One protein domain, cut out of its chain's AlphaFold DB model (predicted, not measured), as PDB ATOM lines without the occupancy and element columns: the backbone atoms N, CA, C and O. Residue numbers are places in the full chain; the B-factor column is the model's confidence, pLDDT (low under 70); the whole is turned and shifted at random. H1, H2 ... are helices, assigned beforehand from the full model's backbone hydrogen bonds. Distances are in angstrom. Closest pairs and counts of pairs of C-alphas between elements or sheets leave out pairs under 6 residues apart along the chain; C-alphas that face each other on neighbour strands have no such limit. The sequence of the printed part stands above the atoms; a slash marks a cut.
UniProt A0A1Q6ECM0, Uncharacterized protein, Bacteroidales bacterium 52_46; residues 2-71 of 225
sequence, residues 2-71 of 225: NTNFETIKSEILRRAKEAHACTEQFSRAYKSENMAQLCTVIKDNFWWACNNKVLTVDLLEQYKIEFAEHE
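Overview. This is residues 2 to 71 of the 225 residues of an uncharacterized protein of Bacteroidales bacterium 52_46 (UniProt A0A1Q6ECM0). Read from the first residue, the model shows three helices side by side with their centres in a triangle, the long H1, then H2, then H3, the chain folding back and forth between them. Three short helices then run as an arc round the side of H1 and H3 that H2 leaves uncovered: H4 near the last turns of H1 and H3, then H5 beside H1, and H6 beside H3. The printed part has 70 residues with six named helices, in the order H1, H2, H3, H4, H5, H6, and no named strand; its class is all helix. It is compact and rounded, with a radius of gyration of the C-alphas of 10.8 A and spans of 28, 24 and 18 A.

Arrangement. Start with H1, residues 3 to 18, the longest helix. The next helix, H2, residues 23 to 30, touches it: look at the C-alphas of Ala 16 and Phe 26, the closest of the two helices, 6.9 A apart. H1 and H2 form a helical hairpin, running opposite ways at a shallow tilt of 16 degrees. Go on to H3, residues 35 to 44, which touches H2, the closest C-alphas being those of Ala 29 and Leu 38 at 5.6 A. H2 and H3 form a second helical hairpin, opposite ways at a shallow tilt of 27 degrees. H1 and H3 run the same way at a shallow tilt of 30 degrees and are close but not clearly touching; their closest C-alphas, of Phe 5 and Met 35, are 6.0 A apart. Next comes H4, residues 46 to 51, where you find Ala 49 in two closest pairs: its C-alpha is 6.9 A from that of Ile 42 in H3 and 7.7 A from that of Ala 16 in H1. H4 is close to both helices but not clearly touching; it stands about perpendicular to H3, only just, at 72 degrees, and at a steep tilt of 59 degrees to H1. H5, residues 57 to 62, is apart from H4, and H5 and H1 are near each other, with 5 pairs of C-alphas within 10 A. Last, look at Phe 67 in H6, residues 64 to 68: its C-alpha is 6.9 A from that of Leu 60 in H5 and 7.5 A from that of Cys 39 in H3, the closest C-alphas of each pair of helices. H6 is close to H5 and to H3 but not clearly touching, and it is apart from H1 only just, at 8.3 A. In H1, H2, H3, H4, H5 and H6 every backbone O i to N i+4 pair is within hydrogen-bond range.

Along the chain. Find C-alpha 3 at (170.307, 182.344, 250.403); from there H1 runs 23.1 A to C-alpha 18 at (149.139, 191.366, 252.231). H2, residues 23 to 30, measures 10.2 A from first to last C-alpha, and H3, residues 35 to 44, measures 14.1 A. H4, residues 46 to 51, and H5, residues 57 to 62, have six residues each. H6, residues 64 to 68, ends at C-alpha 68, which you find at (164.364, 176.513, 265.479).

Size, cuts and confidence. Look for the two C-alphas farthest apart at Thr 23 and Ile 65, 28.8 A from each other. The first and last printed C-alphas, of Asn 2 and Glu 71, are 19.0 A apart. The printed part has no cut, and the five links between the helices are tight. In the B-factor column the mean pLDDT of the printed part is 95.9, and residues 2 to 3 are under 70.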
ATOM      1  N   ASN A   2     173.813 183.919 252.276       57.69
ATOM      2  CA  ASN A   2     172.882 183.196 253.135       57.69
ATOM      3  C   ASN A   2     171.518 183.159 252.424       57.69
ATOM      4  O   ASN A   2     170.637 183.963 252.710       57.69
ATOM      5  N   THR A   3     171.414 182.334 251.377       67.06
ATOM      6  CA  THR A   3     170.307 182.344 250.403       67.06
ATOM      7  C   THR A   3     168.949 182.156 251.062       67.06
ATOM      8  O   THR A   3     167.980 182.767 250.627       67.06
ATOM      9  N   ASN A   4     168.893 181.399 252.158       88.12
ATOM     10  CA  ASN A   4     167.643 181.121 252.854       88.12
ATOM     11  C   ASN A   4     167.124 182.359 253.597       88.12
ATOM     12  O   ASN A   4     165.923 182.598 253.591       88.12
ATOM     13  N   PHE A   5     168.004 183.204 254.151       95.44
ATOM     14  CA  PHE A   5     167.575 184.409 254.864       95.44
ATOM     15  C   PHE A   5     166.819 185.386 253.954       95.44
ATOM     16  O   PHE A   5     165.713 185.794 254.294       95.44
ATOM     17  N   GLU A   6     167.379 185.744 252.794       95.88
ATOM     18  CA  GLU A   6     166.727 186.704 251.889       95.88
ATOM     19  C   GLU A   6     165.409 186.157 251.327       95.88
ATOM     20  O   GLU A   6     164.439 186.905 251.180       95.88
ATOM     21  N   THR A   7     165.335 184.845 251.071       96.94
ATOM     22  CA  THR A   7     164.091 184.179 250.663       96.94
ATOM     23  C   THR A   7     163.040 184.223 251.773       96.94
ATOM     24  O   THR A   7     161.920 184.667 251.519       96.94
ATOM     25  N   ILE A   8     163.394 183.837 253.004       97.62
ATOM     26  CA  ILE A   8     162.487 183.872 254.163       97.62
ATOM     27  C   ILE A   8     162.017 185.306 254.424       97.62
ATOM     28  O   ILE A   8     160.819 185.552 254.540       97.62
ATOM     29  N   LYS A   9     162.943 186.270 254.465       97.88
ATOM     30  CA  LYS A   9     162.633 187.687 254.676       97.88
ATOM     31  C   LYS A   9     161.670 188.207 253.614       97.88
ATOM     32  O   LYS A   9     160.681 188.850 253.960       97.88
ATOM     33  N   SER A  10     161.933 187.924 252.339       97.50
ATOM     34  CA  SER A  10     161.068 188.361 251.239       97.50
ATOM     35  C   SER A  10     159.659 187.783 251.360       97.50
ATOM     36  O   SER A  10     158.687 188.513 251.172       97.50
ATOM     37  N   GLU A  11     159.539 186.507 251.727       98.00
ATOM     38  CA  GLU A  11     158.246 185.845 251.909       98.00
ATOM     39  C   GLU A  11     157.474 186.398 253.115       98.00
ATOM     40  O   GLU A  11     156.293 186.727 252.993       98.00
ATOM     41  N   ILE A  12     158.145 186.593 254.255       98.19
ATOM     42  CA  ILE A  12     157.552 187.219 255.444       98.19
ATOM     43  C   ILE A  12     157.071 188.637 255.125       98.19
ATOM     44  O   ILE A  12     155.941 188.987 255.455       98.19
ATOM     45  N   LEU A  13     157.883 189.452 254.442       98.25
ATOM     46  CA  LEU A  13     157.499 190.813 254.054       98.25
ATOM     47  C   LEU A  13     156.331 190.821 253.067       98.25
ATOM     48  O   LEU A  13     155.427 191.645 253.201       98.25
ATOM     49  N   ARG A  14     156.315 189.909 252.090       98.38
ATOM     50  CA  ARG A  14     155.197 189.778 251.149       98.38
ATOM     51  C   ARG A  14     153.892 189.504 251.899       98.38
ATOM     52  O   ARG A  14     152.942 190.269 251.743       98.38
ATOM     53  N   ARG A  15     153.876 188.488 252.768       98.38
ATOM     54  CA  ARG A  15     152.690 188.127 253.561       98.38
ATOM     55  C   ARG A  15     152.296 189.223 254.548       98.38
ATOM     56  O   ARG A  15     151.120 189.536 254.665       98.38
ATOM     57  N   ALA A  16     153.259 189.859 255.215       98.00
ATOM     58  CA  ALA A  16     152.994 190.970 256.130       98.00
ATOM     59  C   ALA A  16     152.348 192.164 255.413       98.00
ATOM     60  O   ALA A  16     151.445 192.797 255.958       98.00
ATOM     61  N   LYS A  17     152.768 192.461 254.176       97.50
ATOM     62  CA  LYS A  17     152.145 193.504 253.354       97.50
ATOM     63  C   LYS A  17     150.712 193.139 252.959       97.50
ATOM     64  O   LYS A  17     149.841 194.002 253.021       97.50
ATOM     65  N   GLU A  18     150.475 191.889 252.565       97.69
ATOM     66  CA  GLU A  18     149.139 191.366 252.231       97.69
ATOM     67  C   GLU A  18     148.197 191.376 253.441       97.69
ATOM     68  O   GLU A  18     147.029 191.725 253.309       97.69
ATOM     69  N   ALA A  19     148.725 191.085 254.628       97.19
ATOM     70  CA  ALA A  19     148.026 191.161 255.907       97.19
ATOM     71  C   ALA A  19     147.879 192.593 256.460       97.19
ATOM     72  O   ALA A  19     147.425 192.770 257.587       97.19
ATOM     73  N   HIS A  20     148.279 193.620 255.701       95.94
ATOM     74  CA  HIS A  20     148.219 195.023 256.118       95.94
ATOM     75  C   HIS A  20     148.931 195.306 257.455       95.94
ATOM     76  O   HIS A  20     148.423 196.051 258.295       95.94
ATOM     77  N   ALA A  21     150.127 194.732 257.648       95.31
ATOM     78  CA  ALA A  21     150.978 195.015 258.802       95.31
ATOM     79  C   ALA A  21     151.147 196.523 259.022       95.31
ATOM     80  O   ALA A  21     151.316 197.292 258.069       95.31
ATOM     81  N   CYS A  22     151.174 196.945 260.286       93.31
ATOM     82  CA  CYS A  22     151.422 198.343 260.598       93.31
ATOM     83  C   CYS A  22     152.818 198.773 260.108       93.31
ATOM     84  O   CYS A  22     153.783 197.999 260.118       93.31
ATOM     85  N   THR A  23     152.927 200.034 259.688       93.94
ATOM     86  CA  THR A  23     154.136 200.578 259.048       93.94
ATOM     87  C   THR A  23     155.388 200.394 259.901       93.94
ATOM     88  O   THR A  23     156.465 200.134 259.364       93.94
ATOM     89  N   GLU A  24     155.261 200.512 261.223       94.12
ATOM     90  CA  GLU A  24     156.374 200.369 262.160       94.12
ATOM     91  C   GLU A  24     156.958 198.953 262.143       94.12
ATOM     92  O   GLU A  24     158.137 198.781 261.829       94.12
ATOM     93  N   GLN A  25     156.139 197.934 262.419       91.69
ATOM     94  CA  GLN A  25     156.599 196.545 262.502       91.69
ATOM     95  C   GLN A  25     157.054 196.028 261.135       91.69
ATOM     96  O   GLN A  25     158.099 195.383 261.030       91.69
ATOM     97  N   PHE A  26     156.354 196.422 260.066       95.62
ATOM     98  CA  PHE A  26     156.791 196.152 258.700       95.62
ATOM     99  C   PHE A  26     158.185 196.737 258.424       95.62
ATOM    100  O   PHE A  26     159.063 196.057 257.893       95.62
ATOM    101  N   SER A  27     158.424 197.987 258.831       96.31
ATOM    102  CA  SER A  27     159.724 198.644 258.652       96.31
ATOM    103  C   SER A  27     160.833 197.977 259.466       96.31
ATOM    104  O   SER A  27     161.963 197.897 258.984       96.31
ATOM    105  N   ARG A  28     160.540 197.485 260.678       97.44
ATOM    106  CA  ARG A  28     161.500 196.723 261.501       97.44
ATOM    107  C   ARG A  28     161.914 195.420 260.807       97.44
ATOM    108  O   ARG A  28     163.108 195.151 260.683       97.44
ATOM    109  N   ALA A  29     160.951 194.661 260.281       96.62
ATOM    110  CA  ALA A  29     161.234 193.452 259.504       96.62
ATOM    111  C   ALA A  29     162.020 193.771 258.217       96.62
ATOM    112  O   ALA A  29     163.004 193.103 257.901       96.62
ATOM    113  N   TYR A  30     161.652 194.842 257.502       97.00
ATOM    114  CA  TYR A  30     162.326 195.257 256.267       97.00
ATOM    115  C   TYR A  30     163.799 195.618 256.491       97.00
ATOM    116  O   TYR A  30     164.658 195.280 255.676       97.00
ATOM    117  N   LYS A  31     164.105 196.262 257.621       97.69
ATOM    118  CA  LYS A  31     165.465 196.654 258.012       97.69
ATOM    119  C   LYS A  31     166.301 195.516 258.603       97.69
ATOM    120  O   LYS A  31     167.474 195.734 258.866       97.69
ATOM    121  N   SER A  32     165.730 194.329 258.816       97.44
ATOM    122  CA  SER A  32     166.483 193.193 259.356       97.44
ATOM    123  C   SER A  32     167.562 192.738 258.368       97.44
ATOM    124  O   SER A  32     167.274 192.524 257.191       97.44
ATOM    125  N   GLU A  33     168.792 192.572 258.837       96.25
ATOM    126  CA  GLU A  33     169.971 192.201 258.035       96.25
ATOM    127  C   GLU A  33     170.359 190.724 258.200       96.25
ATOM    128  O   GLU A  33     171.214 190.211 257.481       96.25
ATOM    129  N   ASN A  34     169.752 190.032 259.166       96.06
ATOM    130  CA  ASN A  34     169.967 188.612 259.422       96.06
ATOM    131  C   ASN A  34     168.743 187.967 260.091       96.06
ATOM    132  O   ASN A  34     167.806 188.646 260.528       96.06
ATOM    133  N   MET A  35     168.772 186.635 260.182       96.88
ATOM    134  CA  MET A  35     167.665 185.833 260.699       96.88
ATOM    135  C   MET A  35     167.354 186.129 262.174       96.88
ATOM    136  O   MET A  35     166.186 186.179 262.544       96.88
ATOM    137  N   ALA A  36     168.361 186.436 262.999       97.25
ATOM    138  CA  ALA A  36     168.155 186.771 264.409       97.25
ATOM    139  C   ALA A  36     167.352 188.073 264.593       97.25
ATOM    140  O   ALA A  36     166.435 188.129 265.419       97.25
ATOM    141  N   GLN A  37     167.651 189.108 263.799       97.94
ATOM    142  CA  GLN A  37     166.892 190.364 263.809       97.94
ATOM    143  C   GLN A  37     165.459 190.148 263.312       97.94
ATOM    144  O   GLN A  37     164.516 190.589 263.968       97.94
ATOM    145  N   LEU A  38     165.288 189.409 262.211       98.12
ATOM    146  CA  LEU A  38     163.963 189.102 261.671       98.12
ATOM    147  C   LEU A  38     163.121 188.299 262.673       98.12
ATOM    148  O   LEU A  38     161.974 188.654 262.936       98.12
ATOM    149  N   CYS A  39     163.698 187.262 263.285       98.25
ATOM    150  CA  CYS A  39     163.015 186.436 264.280       98.25
ATOM    151  C   CYS A  39     162.682 187.214 265.550       98.25
ATOM    152  O   CYS A  39     161.658 186.943 266.162       98.25
ATOM    153  N   THR A  40     163.490 188.202 265.940       98.25
ATOM    154  CA  THR A  40     163.119 189.118 267.031       98.25
ATOM    155  C   THR A  40     161.825 189.863 266.699       98.25
ATOM    156  O   THR A  40     160.903 189.863 267.504       98.25
ATOM    157  N   VAL A  41     161.707 190.417 265.486       98.06
ATOM    158  CA  VAL A  41     160.473 191.099 265.054       98.06
ATOM    159  C   VAL A  41     159.288 190.131 264.996       98.06
ATOM    160  O   VAL A  41     158.185 190.503 265.386       98.06
ATOM    161  N   ILE A  42     159.505 188.892 264.543       98.19
ATOM    162  CA  ILE A  42     158.460 187.860 264.530       98.19
ATOM    163  C   ILE A  42     158.008 187.529 265.955       98.19
ATOM    164  O   ILE A  42     156.809 187.495 266.191       98.19
ATOM    165  N   LYS A  43     158.929 187.335 266.907       98.19
ATOM    166  CA  LYS A  43     158.603 187.018 268.309       98.19
ATOM    167  C   LYS A  43     157.828 188.141 268.996       98.19
ATOM    168  O   LYS A  43     156.831 187.869 269.652       98.19
ATOM    169  N   ASP A  44     158.213 189.394 268.755       97.38
ATOM    170  CA  ASP A  44     157.495 190.570 269.270       97.38
ATOM    171  C   ASP A  44     156.046 190.668 268.756       97.38
ATOM    172  O   ASP A  44     155.218 191.345 269.359       97.38
ATOM    173  N   ASN A  45     155.742 190.024 267.625       97.06
ATOM    174  CA  ASN A  45     154.442 190.075 266.959       97.06
ATOM    175  C   ASN A  45     153.887 188.666 266.695       97.06
ATOM    176  O   ASN A  45     153.156 188.472 265.722       97.06
ATOM    177  N   PHE A  46     154.267 187.674 267.507       97.62
ATOM    178  CA  PHE A  46     154.095 186.261 267.159       97.62
ATOM    179  C   PHE A  46     152.630 185.882 266.952       97.62
ATOM    180  O   PHE A  46     152.282 185.344 265.897       97.62
ATOM    181  N   TRP A  47     151.781 186.259 267.910       94.81
ATOM    182  CA  TRP A  47     150.330 186.125 267.818       94.81
ATOM    183  C   TRP A  47     149.792 186.728 266.518       94.81
ATOM    184  O   TRP A  47     149.158 186.049 265.709       94.81
ATOM    185  N   TRP A  48     150.109 188.005 266.264       96.38
ATOM    186  CA  TRP A  48     149.618 188.720 265.088       96.38
ATOM    187  C   TRP A  48     150.070 188.037 263.793       96.38
ATOM    188  O   TRP A  48     149.274 187.887 262.864       96.38
ATOM    189  N   ALA A  49     151.324 187.585 263.739       97.81
ATOM    190  CA  ALA A  49     151.888 186.911 262.580       97.81
ATOM    191  C   ALA A  49     151.203 185.561 262.308       97.81
ATOM    192  O   ALA A  49     150.917 185.259 261.147       97.81
ATOM    193  N   CYS A  50     150.906 184.774 263.347       96.94
ATOM    194  CA  CYS A  50     150.190 183.502 263.223       96.94
ATOM    195  C   CYS A  50     148.724 183.717 262.820       96.94
ATOM    196  O   CYS A  50     148.239 183.124 261.849       96.94
ATOM    197  N   ASN A  51     148.035 184.624 263.515       93.81
ATOM    198  CA  ASN A  51     146.623 184.917 263.297       93.81
ATOM    199  C   ASN A  51     146.363 185.462 261.879       93.81
ATOM    200  O   ASN A  51     145.435 185.028 261.198       93.81
ATOM    201  N   ASN A  52     147.245 186.336 261.380       96.06
ATOM    202  CA  ASN A  52     147.129 186.940 260.048       96.06
ATOM    203  C   ASN A  52     147.847 186.152 258.940       96.06
ATOM    204  O   ASN A  52     148.063 186.675 257.849       96.06
ATOM    205  N   LYS A  53     148.223 184.892 259.196       96.56
ATOM    206  CA  LYS A  53     148.829 183.978 258.206       96.56
ATOM    207  C   LYS A  53     150.142 184.483 257.591       96.56
ATOM    208  O   LYS A  53     150.560 184.010 256.532       96.56
ATOM    209  N   VAL A  54     150.838 185.388 258.276       98.12
ATOM    210  CA  VAL A  54     152.217 185.767 257.943       98.12
ATOM    211  C   VAL A  54     153.158 184.620 258.284       98.12
ATOM    212  O   VAL A  54     153.995 184.242 257.467       98.12
ATOM    213  N   LEU A  55     152.950 184.011 259.450       98.06
ATOM    214  CA  LEU A  55     153.600 182.781 259.866       98.06
ATOM    215  C   LEU A  55     152.590 181.633 259.772       98.06
ATOM    216  O   LEU A  55     151.507 181.700 260.349       98.06
ATOM    217  N   THR A  56     152.916 180.592 259.008       98.06
ATOM    218  CA  THR A  56     152.053 179.415 258.824       98.06
ATOM    219  C   THR A  56     152.824 178.139 259.114       98.06
ATOM    220  O   THR A  56     154.052 178.132 259.031       98.06
ATOM    221  N   VAL A  57     152.103 177.050 259.399       97.75
ATOM    222  CA  VAL A  57     152.700 175.720 259.599       97.75
ATOM    223  C   VAL A  57     153.576 175.331 258.410       97.75
ATOM    224  O   VAL A  57     154.736 175.003 258.614       97.75
ATOM    225  N   ASP A  58     153.074 175.474 257.181       97.88
ATOM    226  CA  ASP A  58     153.839 175.139 255.971       97.88
ATOM    227  C   ASP A  58     155.151 175.927 255.859       97.88
ATOM    228  O   ASP A  58     156.181 175.368 255.492       97.88
ATOM    229  N   LEU A  59     155.132 177.222 256.202       97.94
ATOM    230  CA  LEU A  59     156.326 178.068 256.151       97.94
ATOM    231  C   LEU A  59     157.340 177.660 257.227       97.94
ATOM    232  O   LEU A  59     158.538 177.605 256.956       97.94
ATOM    233  N   LEU A  60     156.858 177.376 258.438       98.06
ATOM    234  CA  LEU A  60     157.702 176.939 259.545       98.06
ATOM    235  C   LEU A  60     158.279 175.544 259.311       98.06
ATOM    236  O   LEU A  60     159.435 175.321 259.637       98.06
ATOM    237  N   GLU A  61     157.522 174.617 258.725       97.69
ATOM    238  CA  GLU A  61     158.041 173.292 258.371       97.69
ATOM    239  C   GLU A  61     159.038 173.371 257.207       97.69
ATOM    240  O   GLU A  61     160.040 172.656 257.211       97.69
ATOM    241  N   GLN A  62     158.826 174.276 256.242       97.25
ATOM    242  CA  GLN A  62     159.757 174.485 255.130       97.25
ATOM    243  C   GLN A  62     161.138 174.978 255.596       97.25
ATOM    244  O   GLN A  62     162.149 174.531 255.056       97.25
ATOM    245  N   TYR A  63     161.185 175.875 256.585       97.31
ATOM    246  CA  TYR A  63     162.419 176.483 257.113       97.31
ATOM    247  C   TYR A  63     162.643 176.136 258.591       97.31
ATOM    248  O   TYR A  63     163.028 176.974 259.411       97.31
ATOM    249  N   LYS A  64     162.333 174.887 258.951       96.56
ATOM    250  CA  LYS A  64     162.270 174.423 260.342       96.56
ATOM    251  C   LYS A  64     163.569 174.633 261.104       96.56
ATOM    252  O   LYS A  64     163.531 175.003 262.274       96.56
ATOM    253  N   ILE A  65     164.705 174.380 260.459       95.88
ATOM    254  CA  ILE A  65     166.023 174.477 261.096       95.88
ATOM    255  C   ILE A  65     166.341 175.946 261.384       95.88
ATOM    256  O   ILE A  65     166.684 176.286 262.511       95.88
ATOM    257  N   GLU A  66     166.139 176.821 260.400       96.62
ATOM    258  CA  GLU A  66     166.426 178.251 260.506       96.62
ATOM    259  C   GLU A  66     165.568 178.937 261.576       96.62
ATOM    260  O   GLU A  66     166.059 179.798 262.299       96.62
ATOM    261  N   PHE A  67     164.292 178.560 261.707       98.12
ATOM    262  CA  PHE A  67     163.428 179.084 262.766       98.12
ATOM    263  C   PHE A  67     163.752 178.487 264.144       98.12
ATOM    264  O   PHE A  67     163.782 179.225 265.134       98.12
ATOM    265  N   ALA A  68     164.053 177.186 264.218       97.69
ATOM    266  CA  ALA A  68     164.364 176.513 265.479       97.69
ATOM    267  C   ALA A  68     165.650 177.045 266.129       97.69
ATOM    268  O   ALA A  68     165.692 177.198 267.349       97.69
ATOM    269  N   GLU A  69     166.667 177.415 265.337       97.31
ATOM    270  CA  GLU A  69     167.884 178.090 265.829       97.31
ATOM    271  C   GLU A  69     167.593 179.427 266.540       97.31
ATOM    272  O   GLU A  69     168.412 179.917 267.320       97.31
ATOM    273  N   HIS A  70     166.412 180.008 266.312       98.06
ATOM    274  CA  HIS A  70     165.952 181.254 266.926       98.06
ATOM    275  C   HIS A  70     164.740 181.079 267.850       98.06
ATOM    276  O   HIS A  70     164.078 182.067 268.200       98.06
ATOM    277  N   GLU A  71     164.511 179.840 268.294       98.44
ATOM    278  CA  GLU A  71     163.470 179.438 269.240       98.44
ATOM    279  C   GLU A  71     162.044 179.674 268.730       98.44
ATOM    280  O   GLU A  71     161.148 180.016 269.502       98.44
TER     281      GLU A  71